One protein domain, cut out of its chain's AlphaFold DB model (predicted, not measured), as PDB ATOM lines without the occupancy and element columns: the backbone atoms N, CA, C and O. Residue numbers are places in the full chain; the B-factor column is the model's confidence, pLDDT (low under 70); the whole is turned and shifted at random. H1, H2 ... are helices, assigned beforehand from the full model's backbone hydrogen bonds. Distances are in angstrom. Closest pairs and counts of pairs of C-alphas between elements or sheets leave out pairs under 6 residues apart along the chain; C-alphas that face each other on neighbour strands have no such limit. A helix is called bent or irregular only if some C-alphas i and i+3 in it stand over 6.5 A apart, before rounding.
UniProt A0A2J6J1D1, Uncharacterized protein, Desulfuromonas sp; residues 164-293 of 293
ATOM      1  N   VAL A 164      21.287  10.894  16.335       91.25
ATOM      2  CA  VAL A 164      20.019  11.603  16.555       91.25
ATOM      3  C   VAL A 164      18.902  10.613  16.900       91.25
ATOM      4  O   VAL A 164      18.892   9.482  16.406       91.25
ATOM      5  N   ALA A 165      17.937  11.042  17.718       90.75
ATOM      6  CA  ALA A 165      16.924  10.151  18.289       90.75
ATOM      7  C   ALA A 165      16.180   9.283  17.249       90.75
ATOM      8  O   ALA A 165      16.128   8.070  17.454       90.75
ATOM      9  N   PRO A 166      15.710   9.810  16.096       90.81
ATOM     10  CA  PRO A 166      15.045   8.975  15.093       90.81
ATOM     11  C   PRO A 166      15.933   7.855  14.534       90.81
ATOM     12  O   PRO A 166      15.455   6.748  14.304       90.81
ATOM     13  N   VAL A 167      17.230   8.116  14.338       92.38
ATOM     14  CA  VAL A 167      18.191   7.121  13.835       92.38
ATOM     15  C   VAL A 167      18.498   6.081  14.912       92.38
ATOM     16  O   VAL A 167      18.551   4.889  14.613       92.38
ATOM     17  N   ARG A 168      18.639   6.505  16.175       92.62
ATOM     18  CA  ARG A 168      18.811   5.593  17.317       92.62
ATOM     19  C   ARG A 168      17.620   4.646  17.462       92.62
ATOM     20  O   ARG A 168      17.812   3.441  17.591       92.62
ATOM     21  N   ASP A 169      16.401   5.175  17.398       90.12
ATOM     22  CA  ASP A 169      15.177   4.373  17.464       90.12
ATOM     23  C   ASP A 169      15.028   3.418  16.280       90.12
ATOM     24  O   ASP A 169      14.599   2.277  16.464       90.12
ATOM     25  N   TYR A 170      15.402   3.864  15.079       91.06
ATOM     26  CA  TYR A 170      15.425   3.033  13.879       91.06
ATOM     27  C   TYR A 170      16.365   1.835  14.041       91.06
ATOM     28  O   TYR A 170      15.939   0.689  13.901       91.06
ATOM     29  N   LEU A 171      17.632   2.085  14.390       91.88
ATOM     30  CA  LEU A 171      18.631   1.028  14.563       91.88
ATOM     31  C   LEU A 171      18.287   0.107  15.742       91.88
ATOM     32  O   LEU A 171      18.403  -1.109  15.613       91.88
ATOM     33  N   SER A 172      17.777   0.650  16.855       92.31
ATOM     34  CA  SER A 172      17.254  -0.162  17.962       92.31
ATOM     35  C   SER A 172      16.110  -1.066  17.506       92.31
ATOM     36  O   SER A 172      16.057  -2.222  17.915       92.31
ATOM     37  N   GLY A 173      15.198  -0.563  16.669       90.88
ATOM     38  CA  GLY A 173      14.106  -1.360  16.115       90.88
ATOM     39  C   GLY A 173      14.599  -2.469  15.185       90.88
ATOM     40  O   GLY A 173      14.073  -3.574  15.238       90.88
ATOM     41  N   LEU A 174      15.647  -2.219  14.391       90.75
ATOM     42  CA  LEU A 174      16.296  -3.254  13.577       90.75
ATOM     43  C   LEU A 174      16.962  -4.342  14.433       90.75
ATOM     44  O   LEU A 174      16.852  -5.524  14.107       90.75
ATOM     45  N   ILE A 175      17.615  -3.962  15.537       91.75
ATOM     46  CA  ILE A 175      18.172  -4.914  16.511       91.75
ATOM     47  C   ILE A 175      17.052  -5.752  17.135       91.75
ATOM     48  O   ILE A 175      17.160  -6.978  17.182       91.75
ATOM     49  N   ASP A 176      15.967  -5.112  17.581       92.19
ATOM     50  CA  ASP A 176      14.822  -5.798  18.182       92.19
ATOM     51  C   ASP A 176      14.161  -6.771  17.189       92.19
ATOM     52  O   ASP A 176      13.929  -7.929  17.533       92.19
ATOM     53  N   LEU A 177      13.917  -6.332  15.947       90.75
ATOM     54  CA  LEU A 177      13.408  -7.171  14.858       90.75
ATOM     55  C   LEU A 177      14.281  -8.414  14.680       90.75
ATOM     56  O   LEU A 177      13.778  -9.537  14.650       90.75
ATOM     57  N   ARG A 178      15.597  -8.219  14.595       90.44
ATOM     58  CA  ARG A 178      16.540  -9.311  14.374       90.44
ATOM     59  C   ARG A 178      16.584 -10.282  15.545       90.44
ATOM     60  O   ARG A 178      16.553 -11.486  15.328       90.44
ATOM     61  N   ASN A 179      16.580  -9.773  16.773       92.38
ATOM     62  CA  ASN A 179      16.531 -10.595  17.977       92.38
ATOM     63  C   ASN A 179      15.257 -11.444  18.048       92.38
ATOM     64  O   ASN A 179      15.333 -12.620  18.404       92.38
ATOM     65  N   LEU A 180      14.104 -10.883  17.673       91.38
ATOM     66  CA  LEU A 180      12.837 -11.616  17.620       91.38
ATOM     67  C   LEU A 180      12.865 -12.721  16.556       91.38
ATOM     68  O   LEU A 180      12.486 -13.853  16.855       91.38
ATOM     69  N   LEU A 181      13.365 -12.429  15.351       89.25
ATOM     70  CA  LEU A 181      13.504 -13.422  14.279       89.25
ATOM     71  C   LEU A 181      14.489 -14.541  14.646       89.25
ATOM     72  O   LEU A 181      14.203 -15.717  14.411       89.25
ATOM     73  N   THR A 182      15.626 -14.197  15.257       89.56
ATOM     74  CA  THR A 182      16.601 -15.176  15.754       89.56
ATOM     75  C   THR A 182      15.979 -16.058  16.834       89.56
ATOM     76  O   THR A 182      16.053 -17.280  16.733       89.56
ATOM     77  N   ALA A 183      15.304 -15.471  17.828       90.38
ATOM     78  CA  ALA A 183      14.641 -16.230  18.887       90.38
ATOM     79  C   ALA A 183      13.568 -17.183  18.332       90.38
ATOM     80  O   ALA A 183      13.528 -18.351  18.717       90.38
ATOM     81  N   ALA A 184      12.736 -16.716  17.394       88.31
ATOM     82  CA  ALA A 184      11.697 -17.535  16.772       88.31
ATOM     83  C   ALA A 184      12.282 -18.734  16.018       88.31
ATOM     84  O   ALA A 184      11.815 -19.863  16.164       88.31
ATOM     85  N   ARG A 185      13.360 -18.514  15.261       86.88
ATOM     86  CA  ARG A 185      14.056 -19.593  14.557       86.88
ATOM     87  C   ARG A 185      14.680 -20.616  15.491       86.88
ATOM     88  O   ARG A 185      14.564 -21.807  15.233       86.88
ATOM     89  N   TYR A 186      15.338 -20.164  16.552       88.75
ATOM     90  CA  TYR A 186      15.974 -21.066  17.511       88.75
ATOM     91  C   TYR A 186      14.941 -21.908  18.253       88.75
ATOM     92  O   TYR A 186      15.155 -23.100  18.441       88.75
ATOM     93  N   LEU A 187      13.781 -21.332  18.583       87.44
ATOM     94  CA  LEU A 187      12.661 -22.102  19.118       87.44
ATOM     95  C   LEU A 187      12.138 -23.137  18.124       87.44
ATOM     96  O   LEU A 187      11.875 -24.266  18.529       87.44
ATOM     97  N   ARG A 188      12.019 -22.776  16.840       85.50
ATOM     98  CA  ARG A 188      11.595 -23.700  15.778       85.50
ATOM     99  C   ARG A 188      12.575 -24.860  15.587       85.50
ATOM    100  O   ARG A 188      12.147 -25.963  15.274       85.50
ATOM    101  N   TRP A 189      13.873 -24.609  15.733       86.81
ATOM    102  CA  TRP A 189      14.926 -25.621  15.585       86.81
ATOM    103  C   TRP A 189      15.340 -26.274  16.902       86.81
ATOM    104  O   TRP A 189      16.296 -27.040  16.922       86.81
ATOM    105  N   GLU A 190      14.634 -25.972  17.991       87.25
ATOM    106  CA  GLU A 190      14.889 -26.531  19.317       87.25
ATOM    107  C   GLU A 190      16.310 -26.285  19.863       87.25
ATOM    108  O   GLU A 190      16.802 -27.061  20.676       87.25
ATOM    109  N   ILE A 191      16.951 -25.178  19.476       87.25
ATOM    110  CA  ILE A 191      18.301 -24.807  19.928       87.25
ATOM    111  C   ILE A 191      18.210 -23.944  21.198       87.25
ATOM    112  O   ILE A 191      17.462 -22.964  21.243       87.25
ATOM    113  N   ASP A 192      18.991 -24.292  22.225       79.62
ATOM    114  CA  ASP A 192      18.854 -23.754  23.588       79.62
ATOM    115  C   ASP A 192      19.475 -22.359  23.828       79.62
ATOM    116  O   ASP A 192      19.156 -21.737  24.840       79.62
ATOM    117  N   ASP A 193      20.290 -21.818  22.912       84.94
ATOM    118  CA  ASP A 193      20.975 -20.526  23.110       84.94
ATOM    119  C   ASP A 193      21.029 -19.663  21.829       84.94
ATOM    120  O   ASP A 193      21.976 -19.757  21.040       84.94
ATOM    121  N   PRO A 194      19.997 -18.841  21.551       87.06
ATOM    122  CA  PRO A 194      20.023 -17.916  20.424       87.06
ATOM    123  C   PRO A 194      21.084 -16.818  20.599       87.06
ATOM    124  O   PRO A 194      21.086 -16.130  21.622       87.06
ATOM    125  N   PRO A 195      21.911 -16.538  19.571       88.81
ATOM    126  CA  PRO A 195      22.879 -15.449  19.590       88.81
ATOM    127  C   PRO A 195      22.154 -14.104  19.434       88.81
ATOM    128  O   PRO A 195      22.041 -13.541  18.345       88.81
ATOM    129  N   LEU A 196      21.610 -13.592  20.538       90.31
ATOM    130  CA  LEU A 196      20.877 -12.327  20.566       90.31
ATOM    131  C   LEU A 196      21.839 -11.130  20.547       90.31
ATOM    132  O   LEU A 196      22.643 -10.942  21.466       90.31
ATOM    133  N   LEU A 197      21.673 -10.253  19.558       89.19
ATOM    134  CA  LEU A 197      22.434  -9.019  19.369       89.19
ATOM    135  C   LEU A 197      22.323  -8.079  20.558       89.19
ATOM    136  O   LEU A 197      21.222  -7.741  21.012       89.19
ATOM    137  N   THR A 198      23.475  -7.642  21.059       82.19
ATOM    138  CA  THR A 198      23.602  -6.657  22.135       82.19
ATOM    139  C   THR A 198      23.293  -5.247  21.636       82.19
ATOM    140  O   THR A 198      23.363  -4.954  20.447       82.19
ATOM    141  N   GLY A 199      22.877  -4.376  22.552       73.75
ATOM    142  CA  GLY A 199      22.446  -3.012  22.259       73.75
ATOM    143  C   GLY A 199      21.393  -2.555  23.264       73.75
ATOM    144  O   GLY A 199      20.750  -3.394  23.899       73.75
ATOM    145  N   ASP A 200      21.205  -1.239  23.386       69.38
ATOM    146  CA  ASP A 200      20.208  -0.594  24.265       69.38
ATOM    147  C   ASP A 200      18.766  -0.764  23.754       69.38
ATOM    148  O   ASP A 200      17.945   0.152  23.741       69.38
ATOM    149  N   SER A 201      18.448  -1.966  23.288       77.31
ATOM    150  CA  SER A 201      17.160  -2.327  22.735       77.31
ATOM    151  C   SER A 201      16.319  -2.988  23.830       77.31
ATOM    152  O   SER A 201      16.709  -4.024  24.388       77.31
ATOM    153  N   GLY A 202      15.166  -2.399  24.158       83.50
ATOM    154  CA  GLY A 202      14.318  -2.870  25.255       83.50
ATOM    155  C   GLY A 202      13.864  -4.327  25.095       83.50
ATOM    156  O   GLY A 202      13.850  -5.069  26.077       83.50
ATOM    157  N   ILE A 203      13.561  -4.768  23.866       89.19
ATOM    158  CA  ILE A 203      13.109  -6.145  23.607       89.19
ATOM    159  C   ILE A 203      14.281  -7.123  23.713       89.19
ATOM    160  O   ILE A 203      14.139  -8.165  24.347       89.19
ATOM    161  N   GLY A 204      15.457  -6.780  23.176       88.06
ATOM    162  CA  GLY A 204      16.658  -7.612  23.320       88.06
ATOM    163  C   GLY A 204      17.003  -7.938  24.782       88.06
ATOM    164  O   GLY A 204      17.305  -9.087  25.109       88.06
ATOM    165  N   MET A 205      16.905  -6.961  25.690       89.38
ATOM    166  CA  MET A 205      17.097  -7.195  27.130       89.38
ATOM    167  C   MET A 205      16.030  -8.136  27.708       89.38
ATOM    168  O   MET A 205      16.360  -9.063  28.449       89.38
ATOM    169  N   GLN A 206      14.760  -7.924  27.361       92.50
ATOM    170  CA  GLN A 206      13.658  -8.757  27.844       92.50
ATOM    171  C   GLN A 206      13.755 -10.206  27.350       92.50
ATOM    172  O   GLN A 206      13.522 -11.121  28.137       92.50
ATOM    173  N   LEU A 207      14.164 -10.427  26.095       91.69
ATOM    174  CA  LEU A 207      14.409 -11.762  25.542       91.69
ATOM    175  C   LEU A 207      15.504 -12.501  26.316       91.69
ATOM    176  O   LEU A 207      15.302 -13.646  26.713       91.69
ATOM    177  N   ARG A 208      16.635 -11.841  26.604       91.44
ATOM    178  CA  ARG A 208      17.707 -12.437  27.422       91.44
ATOM    179  C   ARG A 208      17.241 -12.777  28.830       91.44
ATOM    180  O   ARG A 208      17.602 -13.824  29.354       91.44
ATOM    181  N   LEU A 209      16.450 -11.901  29.450       92.25
ATOM    182  CA  LEU A 209      15.889 -12.155  30.777       92.25
ATOM    183  C   LEU A 209      14.926 -13.348  30.764       92.25
ATOM    184  O   LEU A 209      14.978 -14.164  31.681       92.25
ATOM    185  N   ALA A 210      14.086 -13.466  29.735       92.62
ATOM    186  CA  ALA A 210      13.182 -14.599  29.564       92.62
ATOM    187  C   ALA A 210      13.959 -15.912  29.372       92.62
ATOM    188  O   ALA A 210      13.700 -16.882  30.084       92.62
ATOM    189  N   LEU A 211      14.968 -15.909  28.493       92.31
ATOM    190  CA  LEU A 211      15.853 -17.052  28.265       92.31
ATOM    191  C   LEU A 211      16.595 -17.467  29.543       92.31
ATOM    192  O   LEU A 211      16.603 -18.638  29.900       92.31
ATOM    193  N   LYS A 212      17.169 -16.509  30.281       92.75
ATOM    194  CA  LYS A 212      17.921 -16.785  31.514       92.75
ATOM    195  C   LYS A 212      17.052 -17.364  32.637       92.75
ATOM    196  O   LYS A 212      17.562 -18.112  33.463       92.75
ATOM    197  N   ARG A 213      15.774 -16.979  32.717       92.19
ATOM    198  CA  ARG A 213      14.865 -17.400  33.799       92.19
ATOM    199  C   ARG A 213      14.200 -18.744  33.534       92.19
ATOM    200  O   ARG A 213      14.092 -19.549  34.449       92.19
ATOM    201  N   GLU A 214      13.731 -18.955  32.310       91.00
ATOM    202  CA  GLU A 214      12.820 -20.058  31.973       91.00
ATOM    203  C   GLU A 214      13.253 -20.810  30.698       91.00
ATOM    204  O   GLU A 214      12.485 -21.592  30.133       91.00
ATOM    205  N   GLY A 215      14.472 -20.573  30.203       90.62
ATOM    206  CA  GLY A 215      15.003 -21.230  29.010       90.62
ATOM    207  C   GLY A 215      14.124 -21.011  27.773       90.62
ATOM    208  O   GLY A 215      13.561 -19.933  27.549       90.62
ATOM    209  N   ARG A 216      13.954 -22.075  26.978       89.19
ATOM    210  CA  ARG A 216      13.075 -22.084  25.795       89.19
ATOM    211  C   ARG A 216      11.613 -21.761  26.125       89.19
ATOM    212  O   ARG A 216      10.949 -21.099  25.331       89.19
ATOM    213  N   ALA A 217      11.104 -22.183  27.285       90.06
ATOM    214  CA  ALA A 217       9.722 -21.898  27.685       90.06
ATOM    215  C   ALA A 217       9.495 -20.392  27.908       90.06
ATOM    216  O   ALA A 217       8.483 -19.843  27.459       90.06
ATOM    217  N   GLY A 218      10.480 -19.710  28.498       91.69
ATOM    218  CA  GLY A 218      10.469 -18.257  28.667       91.69
ATOM    219  C   GLY A 218      10.459 -17.515  27.337       91.69
ATOM    220  O   GLY A 218       9.634 -16.623  27.128       91.69
ATOM    221  N   LEU A 219      11.332 -17.910  26.403       90.44
ATOM    222  CA  LEU A 219      11.358 -17.331  25.056       90.44
ATOM    223  C   LEU A 219      10.037 -17.545  24.312       90.44
ATOM    224  O   LEU A 219       9.514 -16.597  23.727       90.44
ATOM    225  N   ARG A 220       9.469 -18.756  24.367       89.44
ATOM    226  CA  ARG A 220       8.180 -19.066  23.733       89.44
ATOM    227  C   ARG A 220       7.062 -18.195  24.300       89.44
ATOM    228  O   ARG A 220       6.313 -17.594  23.536       89.44
ATOM    229  N   THR A 221       6.992 -18.066  25.623       90.81
ATOM    230  CA  THR A 221       6.007 -17.212  26.304       90.81
ATOM    231  C   THR A 221       6.182 -15.744  25.926       90.81
ATOM    232  O   THR A 221       5.201 -15.041  25.680       90.81
ATOM    233  N   PHE A 222       7.425 -15.265  25.851       91.38
ATOM    234  CA  PHE A 222       7.707 -13.897  25.437       91.38
ATOM    235  C   PHE A 222       7.272 -13.649  23.988       91.38
ATOM    236  O   PHE A 222       6.561 -12.680  23.734       91.38
ATOM    237  N   LEU A 223       7.641 -14.528  23.050       88.50
ATOM    238  CA  LEU A 223       7.249 -14.388  21.647       88.50
ATOM    239  C   LEU A 223       5.736 -14.467  21.463       88.50
ATOM    240  O   LEU A 223       5.195 -13.607  20.780       88.50
ATOM    241  N   ALA A 224       5.048 -15.399  22.124       86.38
ATOM    242  CA  ALA A 224       3.591 -15.510  22.052       86.38
ATOM    243  C   ALA A 224       2.878 -14.232  22.535       86.38
ATOM    244  O   ALA A 224       1.851 -13.847  21.988       86.38
ATOM    245  N   ARG A 225       3.442 -13.516  23.520       86.62
ATOM    246  CA  ARG A 225       2.922 -12.202  23.949       86.62
ATOM    247  C   ARG A 225       3.168 -11.100  22.927       86.62
ATOM    248  O   ARG A 225       2.390 -10.154  22.851       86.62
ATOM    249  N   GLN A 226       4.278 -11.171  22.197       83.19
ATOM    250  CA  GLN A 226       4.588 -10.184  21.169       83.19
ATOM    251  C   GLN A 226       3.816 -10.451  19.871       83.19
ATOM    252  O   GLN A 226       3.473  -9.503  19.167       83.19
ATOM    253  N   LEU A 227       3.594 -11.720  19.535       78.88
ATOM    254  CA  LEU A 227       3.123 -12.195  18.238       78.88
ATOM    255  C   LEU A 227       2.224 -13.424  18.458       78.88
ATOM    256  O   LEU A 227       2.674 -14.552  18.260       78.88
ATOM    257  N   PRO A 228       0.968 -13.224  18.897       67.69
ATOM    258  CA  PRO A 228       0.082 -14.329  19.270       67.69
ATOM    259  C   PRO A 228      -0.259 -15.265  18.101       67.69
ATOM    260  O   PRO A 228      -0.518 -16.441  18.324       67.69
ATOM    261  N   GLU A 229      -0.238 -14.750  16.867       65.50
ATOM    262  CA  GLU A 229      -0.779 -15.426  15.676       65.50
ATOM    263  C   GLU A 229       0.295 -15.901  14.676       65.50
ATOM    264  O   GLU A 229      -0.028 -16.584  13.711       65.50
ATOM    265  N   ALA A 230       1.577 -15.567  14.878       61.09
ATOM    266  CA  ALA A 230       2.605 -15.663  13.827       61.09
ATOM    267  C   ALA A 230       3.683 -16.745  14.056       61.09
ATOM    268  O   ALA A 230       4.807 -16.618  13.574       61.09
ATOM    269  N   VAL A 231       3.392 -17.801  14.820       59.22
ATOM    270  CA  VAL A 231       4.440 -18.682  15.375       59.22
ATOM    271  C   VAL A 231       5.030 -19.680  14.361       59.22
ATOM    272  O   VAL A 231       6.184 -20.080  14.521       59.22
ATOM    273  N   ASP A 232       4.314 -20.022  13.286       68.25
ATOM    274  CA  ASP A 232       4.681 -21.198  12.477       68.25
ATOM    275  C   ASP A 232       5.452 -20.891  11.178       68.25
ATOM    276  O   ASP A 232       6.240 -21.726  10.721       68.25
ATOM    277  N   ASP A 233       5.315 -19.686  10.610       74.19
ATOM    278  CA  ASP A 233       6.055 -19.271   9.411       74.19
ATOM    279  C   ASP A 233       6.947 -18.044   9.688       74.19
ATOM    280  O   ASP A 233       6.441 -16.924   9.799       74.19
ATOM    281  N   PRO A 234       8.288 -18.210   9.743       72.50
ATOM    282  CA  PRO A 234       9.233 -17.109   9.922       72.50
ATOM    283  C   PRO A 234       9.103 -15.985   8.889       72.50
ATOM    284  O   PRO A 234       9.465 -14.847   9.183       72.50
ATOM    285  N   ALA A 235       8.615 -16.287   7.684       75.06
ATOM    286  CA  ALA A 235       8.422 -15.286   6.650       75.06
ATOM    287  C   ALA A 235       7.231 -14.370   6.947       75.06
ATOM    288  O   ALA A 235       7.349 -13.146   6.855       75.06
ATOM    289  N   LEU A 236       6.102 -14.956   7.351       79.12
ATOM    290  CA  LEU A 236       4.924 -14.207   7.789       79.12
ATOM    291  C   LEU A 236       5.203 -13.465   9.097       79.12
ATOM    292  O   LEU A 236       4.833 -12.300   9.235       79.12
ATOM    293  N   LEU A 237       5.946 -14.098  10.007       83.69
ATOM    294  CA  LEU A 237       6.440 -13.484  11.233       83.69
ATOM    295  C   LEU A 237       7.249 -12.215  10.951       83.69
ATOM    296  O   LEU A 237       7.047 -11.198  11.612       83.69
ATOM    297  N   GLU A 238       8.164 -12.259   9.980       86.19
ATOM    298  CA  GLU A 238       8.931 -11.078   9.608       86.19
ATOM    299  C   GLU A 238       8.027  -9.958   9.095       86.19
ATOM    300  O   GLU A 238       8.186  -8.822   9.536       86.19
ATOM    301  N   LEU A 239       7.070 -10.246   8.210       85.81
ATOM    302  CA  LEU A 239       6.164  -9.214   7.699       85.81
ATOM    303  C   LEU A 239       5.318  -8.578   8.807       85.81
ATOM    304  O   LEU A 239       5.215  -7.351   8.859       85.81
ATOM    305  N   GLU A 240       4.783  -9.385   9.722       86.75
ATOM    306  CA  GLU A 240       4.005  -8.898  10.866       86.75
ATOM    307  C   GLU A 240       4.861  -8.009  11.781       86.75
ATOM    308  O   GLU A 240       4.448  -6.923  12.207       86.75
ATOM    309  N   LEU A 241       6.106  -8.421  12.038       88.88
ATOM    310  CA  LEU A 241       7.059  -7.612  12.786       88.88
ATOM    311  C   LEU A 241       7.366  -6.298  12.065       88.88
ATOM    312  O   LEU A 241       7.336  -5.241  12.698       88.88
ATOM    313  N   LEU A 242       7.623  -6.336  10.757       89.44
ATOM    314  CA  LEU A 242       7.893  -5.137   9.966       89.44
ATOM    315  C   LEU A 242       6.720  -4.146  10.024       89.44
ATOM    316  O   LEU A 242       6.931  -2.937  10.170       89.44
ATOM    317  N   GLU A 243       5.485  -4.641   9.978       88.25
ATOM    318  CA  GLU A 243       4.287  -3.816  10.119       88.25
ATOM    319  C   GLU A 243       4.186  -3.191  11.516       88.25
ATOM    320  O   GLU A 243       3.982  -1.981  11.674       88.25
ATOM    321  N   ARG A 244       4.396  -3.992  12.561       87.12
ATOM    322  CA  ARG A 244       4.344  -3.527  13.949       87.12
ATOM    323  C   ARG A 244       5.415  -2.482  14.262       87.12
ATOM    324  O   ARG A 244       5.106  -1.457  14.876       87.12
ATOM    325  N   PHE A 245       6.655  -2.696  13.827       87.12
ATOM    326  CA  PHE A 245       7.722  -1.700  13.973       87.12
ATOM    327  C   PHE A 245       7.456  -0.457  13.110       87.12
ATOM    328  O   PHE A 245       7.737   0.655  13.556       87.12
ATOM    329  N   GLY A 246       6.802  -0.601  11.952       85.12
ATOM    330  CA  GLY A 246       6.357   0.535  11.138       85.12
ATOM    331  C   GLY A 246       5.411   1.470  11.888       85.12
ATOM    332  O   GLY A 246       5.609   2.686  11.884       85.12
ATOM    333  N   ARG A 247       4.453   0.916  12.644       83.88
ATOM    334  CA  ARG A 247       3.559   1.704  13.513       83.88
ATOM    335  C   ARG A 247       4.323   2.500  14.574       83.88
ATOM    336  O   ARG A 247       3.984   3.658  14.827       83.88
ATOM    337  N   ARG A 248       5.391   1.933  15.156       81.88
ATOM    338  CA  ARG A 248       6.267   2.653  16.104       81.88
ATOM    339  C   ARG A 248       6.893   3.876  15.446       81.88
ATOM    340  O   ARG A 248       7.054   4.890  16.111       81.88
ATOM    341  N   TRP A 249       7.256   3.802  14.172       80.38
ATOM    342  CA  TRP A 249       7.968   4.891  13.501       80.38
ATOM    343  C   TRP A 249       7.032   5.916  12.881       80.38
ATOM    344  O   TRP A 249       7.390   7.088  12.784       80.38
ATOM    345  N   HIS A 250       5.785   5.523  12.622       78.56
ATOM    346  CA  HIS A 250       4.727   6.442  12.226       78.56
ATOM    347  C   HIS A 250       4.511   7.572  13.243       78.56
ATOM    348  O   HIS A 250       4.138   8.681  12.867       78.56
ATOM    349  N   ARG A 251       4.830   7.347  14.526       75.06
ATOM    350  CA  ARG A 251       4.779   8.393  15.560       75.06
ATOM    351  C   ARG A 251       5.697   9.585  15.259       75.06
ATOM    352  O   ARG A 251       5.400  10.706  15.655       75.06
ATOM    353  N   TYR A 252       6.783   9.360  14.515       73.75
ATOM    354  CA  TYR A 252       7.718  10.404  14.099       73.75
ATOM    355  C   TYR A 252       7.231  11.205  12.882       73.75
ATOM    356  O   TYR A 252       7.883  12.163  12.472       73.75
ATOM    357  N   ARG A 253       6.057  10.879  12.324       70.62
ATOM    358  CA  ARG A 253       5.423  11.644  11.239       70.62
ATOM    359  C   ARG A 253       5.111  13.085  11.640       70.62
ATOM    360  O   ARG A 253       5.133  13.967  10.785       70.62
ATOM    361  N   HIS A 254       4.825  13.304  12.921       70.56
ATOM    362  CA  HIS A 254       4.492  14.610  13.486       70.56
ATOM    363  C   HIS A 254       5.697  15.308  14.136       70.56
ATOM    364  O   HIS A 254       5.514  16.307  14.824       70.56
ATOM    365  N   ASP A 255       6.917  14.799  13.923       73.31
ATOM    366  CA  ASP A 255       8.153  15.430  14.397       73.31
ATOM    367  C   ASP A 255       8.272  16.868  13.840       73.31
ATOM    368  O   ASP A 255       8.310  17.031  12.613       73.31
ATOM    369  N   PRO A 256       8.369  17.906  14.700       62.75
ATOM    370  CA  PRO A 256       8.540  19.298  14.280       62.75
ATOM    371  C   PRO A 256       9.776  19.524  13.406       62.75
ATOM    372  O   PRO A 256       9.784  20.422  12.567       62.75
ATOM    373  N   LEU A 257      10.817  18.703  13.584       71.75
ATOM    374  CA  LEU A 257      12.061  18.784  12.817       71.75
ATOM    375  C   LEU A 257      12.005  17.984  11.510       71.75
ATOM    376  O   LEU A 257      12.965  18.007  10.741       71.75
ATOM    377  N   ALA A 258      10.907  17.258  11.264       80.12
ATOM    378  CA  ALA A 258      10.662  16.398  10.106       80.12
ATOM    379  C   ALA A 258      11.730  15.313   9.836       80.12
ATOM    380  O   ALA A 258      11.602  14.548   8.880       80.12
ATOM    381  N   THR A 259      12.738  15.165  10.700       84.50
ATOM    382  CA  THR A 259      13.780  14.132  10.593       84.50
ATOM    383  C   THR A 259      13.199  12.728  10.718       84.50
ATOM    384  O   THR A 259      13.622  11.806  10.020       84.50
ATOM    385  N   GLY A 260      12.137  12.593  11.510       86.94
ATOM    386  CA  GLY A 260      11.287  11.414  11.565       86.94
ATOM    387  C   GLY A 260      10.738  10.920  10.226       86.94
ATOM    388  O   GLY A 260      10.620   9.714  10.014       86.94
ATOM    389  N   GLN A 261      10.446  11.835   9.295       89.50
ATOM    390  CA  GLN A 261       9.857  11.494   7.994       89.50
ATOM    391  C   GLN A 261      10.836  10.728   7.103       89.50
ATOM    392  O   GLN A 261      10.410   9.924   6.278       89.50
ATOM    393  N   ILE A 262      12.142  10.956   7.273       92.44
ATOM    394  CA  ILE A 262      13.172  10.203   6.554       92.44
ATOM    395  C   ILE A 262      13.144   8.749   7.019       92.44
ATOM    396  O   ILE A 262      13.060   7.852   6.190       92.44
ATOM    397  N   VAL A 263      13.167   8.516   8.333       91.38
ATOM    398  CA  VAL A 263      13.137   7.167   8.917       91.38
ATOM    399  C   VAL A 263      11.881   6.403   8.497       91.38
ATOM    400  O   VAL A 263      11.986   5.270   8.027       91.38
ATOM    401  N   ASP A 264      10.712   7.040   8.618       90.56
ATOM    402  CA  ASP A 264       9.424   6.492   8.172       90.56
ATOM    403  C   ASP A 264       9.481   6.099   6.688       90.56
ATOM    404  O   ASP A 264       9.186   4.961   6.332       90.56
ATOM    405  N   TYR A 265       9.959   6.994   5.818       91.88
ATOM    406  CA  TYR A 265      10.058   6.711   4.386       91.88
ATOM    407  C   TYR A 265      11.014   5.553   4.063       91.88
ATOM    408  O   TYR A 265      10.659   4.657   3.295       91.88
ATOM    409  N   LEU A 266      12.214   5.542   4.656       92.44
ATOM    410  CA  LEU A 266      13.201   4.475   4.453       92.44
ATOM    411  C   LEU A 266      12.646   3.115   4.891       92.44
ATOM    412  O   LEU A 266      12.866   2.106   4.220       92.44
ATOM    413  N   TRP A 267      11.890   3.083   5.990       91.31
ATOM    414  CA  TRP A 267      11.225   1.870   6.445       91.31
ATOM    415  C   TRP A 267      10.168   1.368   5.490       91.31
ATOM    416  O   TRP A 267      10.123   0.179   5.208       91.31
ATOM    417  N   GLN A 268       9.320   2.261   4.987       90.00
ATOM    418  CA  GLN A 268       8.265   1.871   4.063       90.00
ATOM    419  C   GLN A 268       8.852   1.307   2.771       90.00
ATOM    420  O   GLN A 268       8.381   0.280   2.285       90.00
ATOM    421  N   CYS A 269       9.939   1.908   2.276       90.31
ATOM    422  CA  CYS A 269      10.697   1.360   1.153       90.31
ATOM    423  C   CYS A 269      11.227  -0.047   1.473       90.31
ATOM    424  O   CYS A 269      11.062  -0.964   0.668       90.31
ATOM    425  N   TYR A 270      11.813  -0.240   2.660       90.00
ATOM    426  CA  TYR A 270      12.324  -1.542   3.093       90.00
ATOM    427  C   TYR A 270      11.220  -2.595   3.247       90.00
ATOM    428  O   TYR A 270      11.346  -3.695   2.715       90.00
ATOM    429  N   ARG A 271      10.112  -2.263   3.917       88.62
ATOM    430  CA  ARG A 271       8.960  -3.153   4.098       88.62
ATOM    431  C   ARG A 271       8.392  -3.580   2.749       88.62
ATOM    432  O   ARG A 271       8.214  -4.773   2.523       88.62
ATOM    433  N   ARG A 272       8.187  -2.627   1.831       87.12
ATOM    434  CA  ARG A 272       7.705  -2.909   0.471       87.12
ATOM    435  C   ARG A 272       8.663  -3.847  -0.264       87.12
ATOM    436  O   ARG A 272       8.222  -4.828  -0.857       87.12
ATOM    437  N   PHE A 273       9.970  -3.593  -0.183       87.75
ATOM    438  CA  PHE A 273      10.992  -4.487  -0.730       87.75
ATOM    439  C   PHE A 273      10.879  -5.915  -0.166       87.75
ATOM    440  O   PHE A 273      10.874  -6.876  -0.938       87.75
ATOM    441  N   ARG A 274      10.747  -6.073   1.158       85.88
ATOM    442  CA  ARG A 274      10.624  -7.392   1.807       85.88
ATOM    443  C   ARG A 274       9.343  -8.118   1.408       85.88
ATOM    444  O   ARG A 274       9.406  -9.296   1.067       85.88
ATOM    445  N   GLN A 275       8.216  -7.413   1.365       85.06
ATOM    446  CA  GLN A 275       6.934  -7.958   0.918       85.06
ATOM    447  C   GLN A 275       7.007  -8.468  -0.529       85.06
ATOM    448  O   GLN A 275       6.582  -9.585  -0.820       85.06
ATOM    449  N   ALA A 276       7.615  -7.694  -1.425       83.62
ATOM    450  CA  ALA A 276       7.783  -8.093  -2.817       83.62
ATOM    451  C   ALA A 276       8.750  -9.267  -2.997       83.62
ATOM    452  O   ALA A 276       8.512 -10.147  -3.824       83.62
ATOM    453  N   GLY A 277       9.830  -9.304  -2.212       80.31
ATOM    454  CA  GLY A 277      10.738 -10.446  -2.172       80.31
ATOM    455  C   GLY A 277      10.023 -11.727  -1.739       80.31
ATOM    456  O   GLY A 277      10.219 -12.772  -2.359       80.31
ATOM    457  N   LEU A 278       9.139 -11.647  -0.736       78.38
ATOM    458  CA  LEU A 278       8.334 -12.791  -0.307       78.38
ATOM    459  C   LEU A 278       7.406 -13.284  -1.425       78.38
ATOM    460  O   LEU A 278       7.407 -14.477  -1.724       78.38
ATOM    461  N   GLN A 279       6.666 -12.377  -2.071       78.19
ATOM    462  CA  GLN A 279       5.755 -12.716  -3.172       78.19
ATOM    463  C   GLN A 279       6.487 -13.357  -4.359       78.19
ATOM    464  O   GLN A 279       5.974 -14.287  -4.975       78.19
ATOM    465  N   ARG A 280       7.692 -12.871  -4.680       74.31
ATOM    466  CA  ARG A 280       8.470 -13.339  -5.834       74.31
ATOM    467  C   ARG A 280       9.208 -14.654  -5.581       74.31
ATOM    468  O   ARG A 280       9.386 -15.424  -6.520       74.31
ATOM    469  N   TRP A 281       9.670 -14.897  -4.354       67.81
ATOM    470  CA  TRP A 281      10.575 -16.014  -4.042       67.81
ATOM    471  C   TRP A 281      10.008 -17.037  -3.054       67.81
ATOM    472  O   TRP A 281      10.750 -17.913  -2.609       67.81
ATOM    473  N   GLY A 282       8.729 -16.938  -2.675       62.44
ATOM    474  CA  GLY A 282       8.063 -17.926  -1.815       62.44
ATOM    475  C   GLY A 282       8.788 -18.179  -0.486       62.44
ATOM    476  O   GLY A 282       8.784 -19.293   0.022       62.44
ATOM    477  N   GLY A 283       9.496 -17.171   0.031       53.38
ATOM    478  CA  GLY A 283      10.258 -17.251   1.278       53.38
ATOM    479  C   GLY A 283      11.666 -17.854   1.180       53.38
ATOM    480  O   GLY A 283      12.381 -17.857   2.181       53.38
ATOM    481  N   GLN A 284      12.133 -18.284   0.001       45.56
ATOM    482  CA  GLN A 284      13.477 -18.870  -0.153       45.56
ATOM    483  C   GLN A 284      14.614 -17.872   0.118       45.56
ATOM    484  O   GLN A 284      15.637 -18.248   0.689       45.56
ATOM    485  N   GLU A 285      14.437 -16.583  -0.204       43.97
ATOM    486  CA  GLU A 285      15.431 -15.567   0.164       43.97
ATOM    487  C   GLU A 285      15.483 -15.328   1.679       43.97
ATOM    488  O   GLU A 285      16.569 -15.111   2.205       43.97
ATOM    489  N   LEU A 286      14.363 -15.411   2.410       43.28
ATOM    490  CA  LEU A 286      14.302 -15.085   3.845       43.28
ATOM    491  C   LEU A 286      15.193 -16.004   4.696       43.28
ATOM    492  O   LEU A 286      15.811 -15.549   5.659       43.28
ATOM    493  N   ALA A 287      15.365 -17.260   4.275       40.56
ATOM    494  CA  ALA A 287      16.312 -18.196   4.878       40.56
ATOM    495  C   ALA A 287      17.788 -17.785   4.667       40.56
ATOM    496  O   ALA A 287      18.618 -17.967   5.560       40.56
ATOM    497  N   ALA A 288      18.123 -17.171   3.528       40.69
ATOM    498  CA  ALA A 288      19.488 -16.750   3.198       40.69
ATOM    499  C   ALA A 288      19.967 -15.518   3.995       40.69
ATOM    500  O   ALA A 288      21.173 -15.268   4.068       40.69
ATOM    501  N   TRP A 289      19.041 -14.773   4.614       45.78
ATOM    502  CA  TRP A 289      19.318 -13.566   5.409       45.78
ATOM    503  C   TRP A 289      19.741 -13.838   6.850       45.78
ATOM    504  O   TRP A 289      20.218 -12.927   7.523       45.78
ATOM    505  N   GLY A 290      19.586 -15.065   7.342       41.88
ATOM    506  CA  GLY A 290      19.813 -15.336   8.754       41.88
ATOM    507  C   GLY A 290      20.822 -16.431   9.073       41.88
ATOM    508  O   GLY A 290      20.801 -16.904  10.203       41.88
ATOM    509  N   GLY A 291      21.673 -16.859   8.142       39.91
ATOM    510  CA  GLY A 291      22.614 -17.948   8.420       39.91
ATOM    511  C   GLY A 291      21.863 -19.238   8.759       39.91
ATOM    512  O   GLY A 291      21.548 -19.530   9.910       39.91
ATOM    513  N   THR A 292      21.490 -20.000   7.740       32.62
ATOM    514  CA  THR A 292      20.968 -21.352   7.935       32.62
ATOM    515  C   THR A 292      22.105 -22.297   8.301       32.62
ATOM    516  O   THR A 292      22.763 -22.781   7.387       32.62
ATOM    517  N   GLY A 293      22.291 -22.550   9.602       41.12
ATOM    518  CA  GLY A 293      23.074 -23.670  10.154       41.12
ATOM    519  C   GLY A 293      24.572 -23.583   9.930       41.12
ATOM    520  O   GLY A 293      24.997 -23.745   8.766       41.12
TER     521      GLY A 293
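AT A GLANCE: This is residues 164 to 293 of the 293 residues of an uncharacterized protein of Desulfuromonas sp (UniProt A0A2J6J1D1). Three long helices, H1, H3 and H4, make an up-and-down bundle that spreads like a fan, with H1 and H4 meeting near their first residues. The bent helix H2 folds back on itself, and its two arms pack on H1 from residues 175 to 187, while short H5 makes a corner after H4. The printed part has 130 residues with five named helices, H1 to H5 in order, and no named strand, an all-helix class. It is compact, with a radius of gyration of the C-alphas of 15.2 A and spans of 45 by 36 by 24 A.

IN THESE COORDINATES: H1, residues 165 to 188, begins at C-alpha (16.924, 10.151, 18.289) and is 34.4 A long. H2, residues 202 to 226, was assigned as one helix by its hydrogen bonds but is bent, with C-alphas 213 and 216 9.4 A apart; its arms are H2a, 202 to 213, and H2b, 216 to 226. H3, residues 234 to 254, 32.3 A long, has a kink of 27 degrees near residue 248 and is only just irregular, with C-alphas 251 and 254 6.6 A apart. H4, residues 259 to 281, is 33.7 A long and ends at C-alpha (10.575, -16.014, -4.042). H5 is residues 284 to 288.

HOW THE PARTS SIT: H1 touches H3, opposite ways at a shallow tilt of 17 degrees, closest at the C-alphas of Leu 177 and Leu 241, 6.7 A. H3 and H4 form a hairpin, closest at C-alphas 252 and 260, 4.5 A. H1, with residues 166 to 170 alone, touches H4; C-alphas 166 and 260 are closest, 5.7 A. H2a touches H1, closest at C-alphas 203 and 176, 5.7 A. H2b touches H1 at a steep tilt of 50 degrees, closest at C-alphas 216 and 187, 6.7 A. H4 and H5 touch only at the corner, closest at C-alphas 277 and 285, 7.3 A. Every O i to N i+4 pair is within hydrogen-bond range in H1, H2a and H2b; the counts are 13 of 17 in H3, 18 of 19 in H4 and 0 of 1 in H5, where 1 of 2 O i to N i+3 pairs is.

THE WHOLE: The farthest C-alphas, of Glu 190 and Pro 256, are 46.5 A apart. The printed part has no cut, and the link from H1 to H2 is long. The pLDDT is under 70 at residues 200, 228 to 232, 256 and 281 to 293.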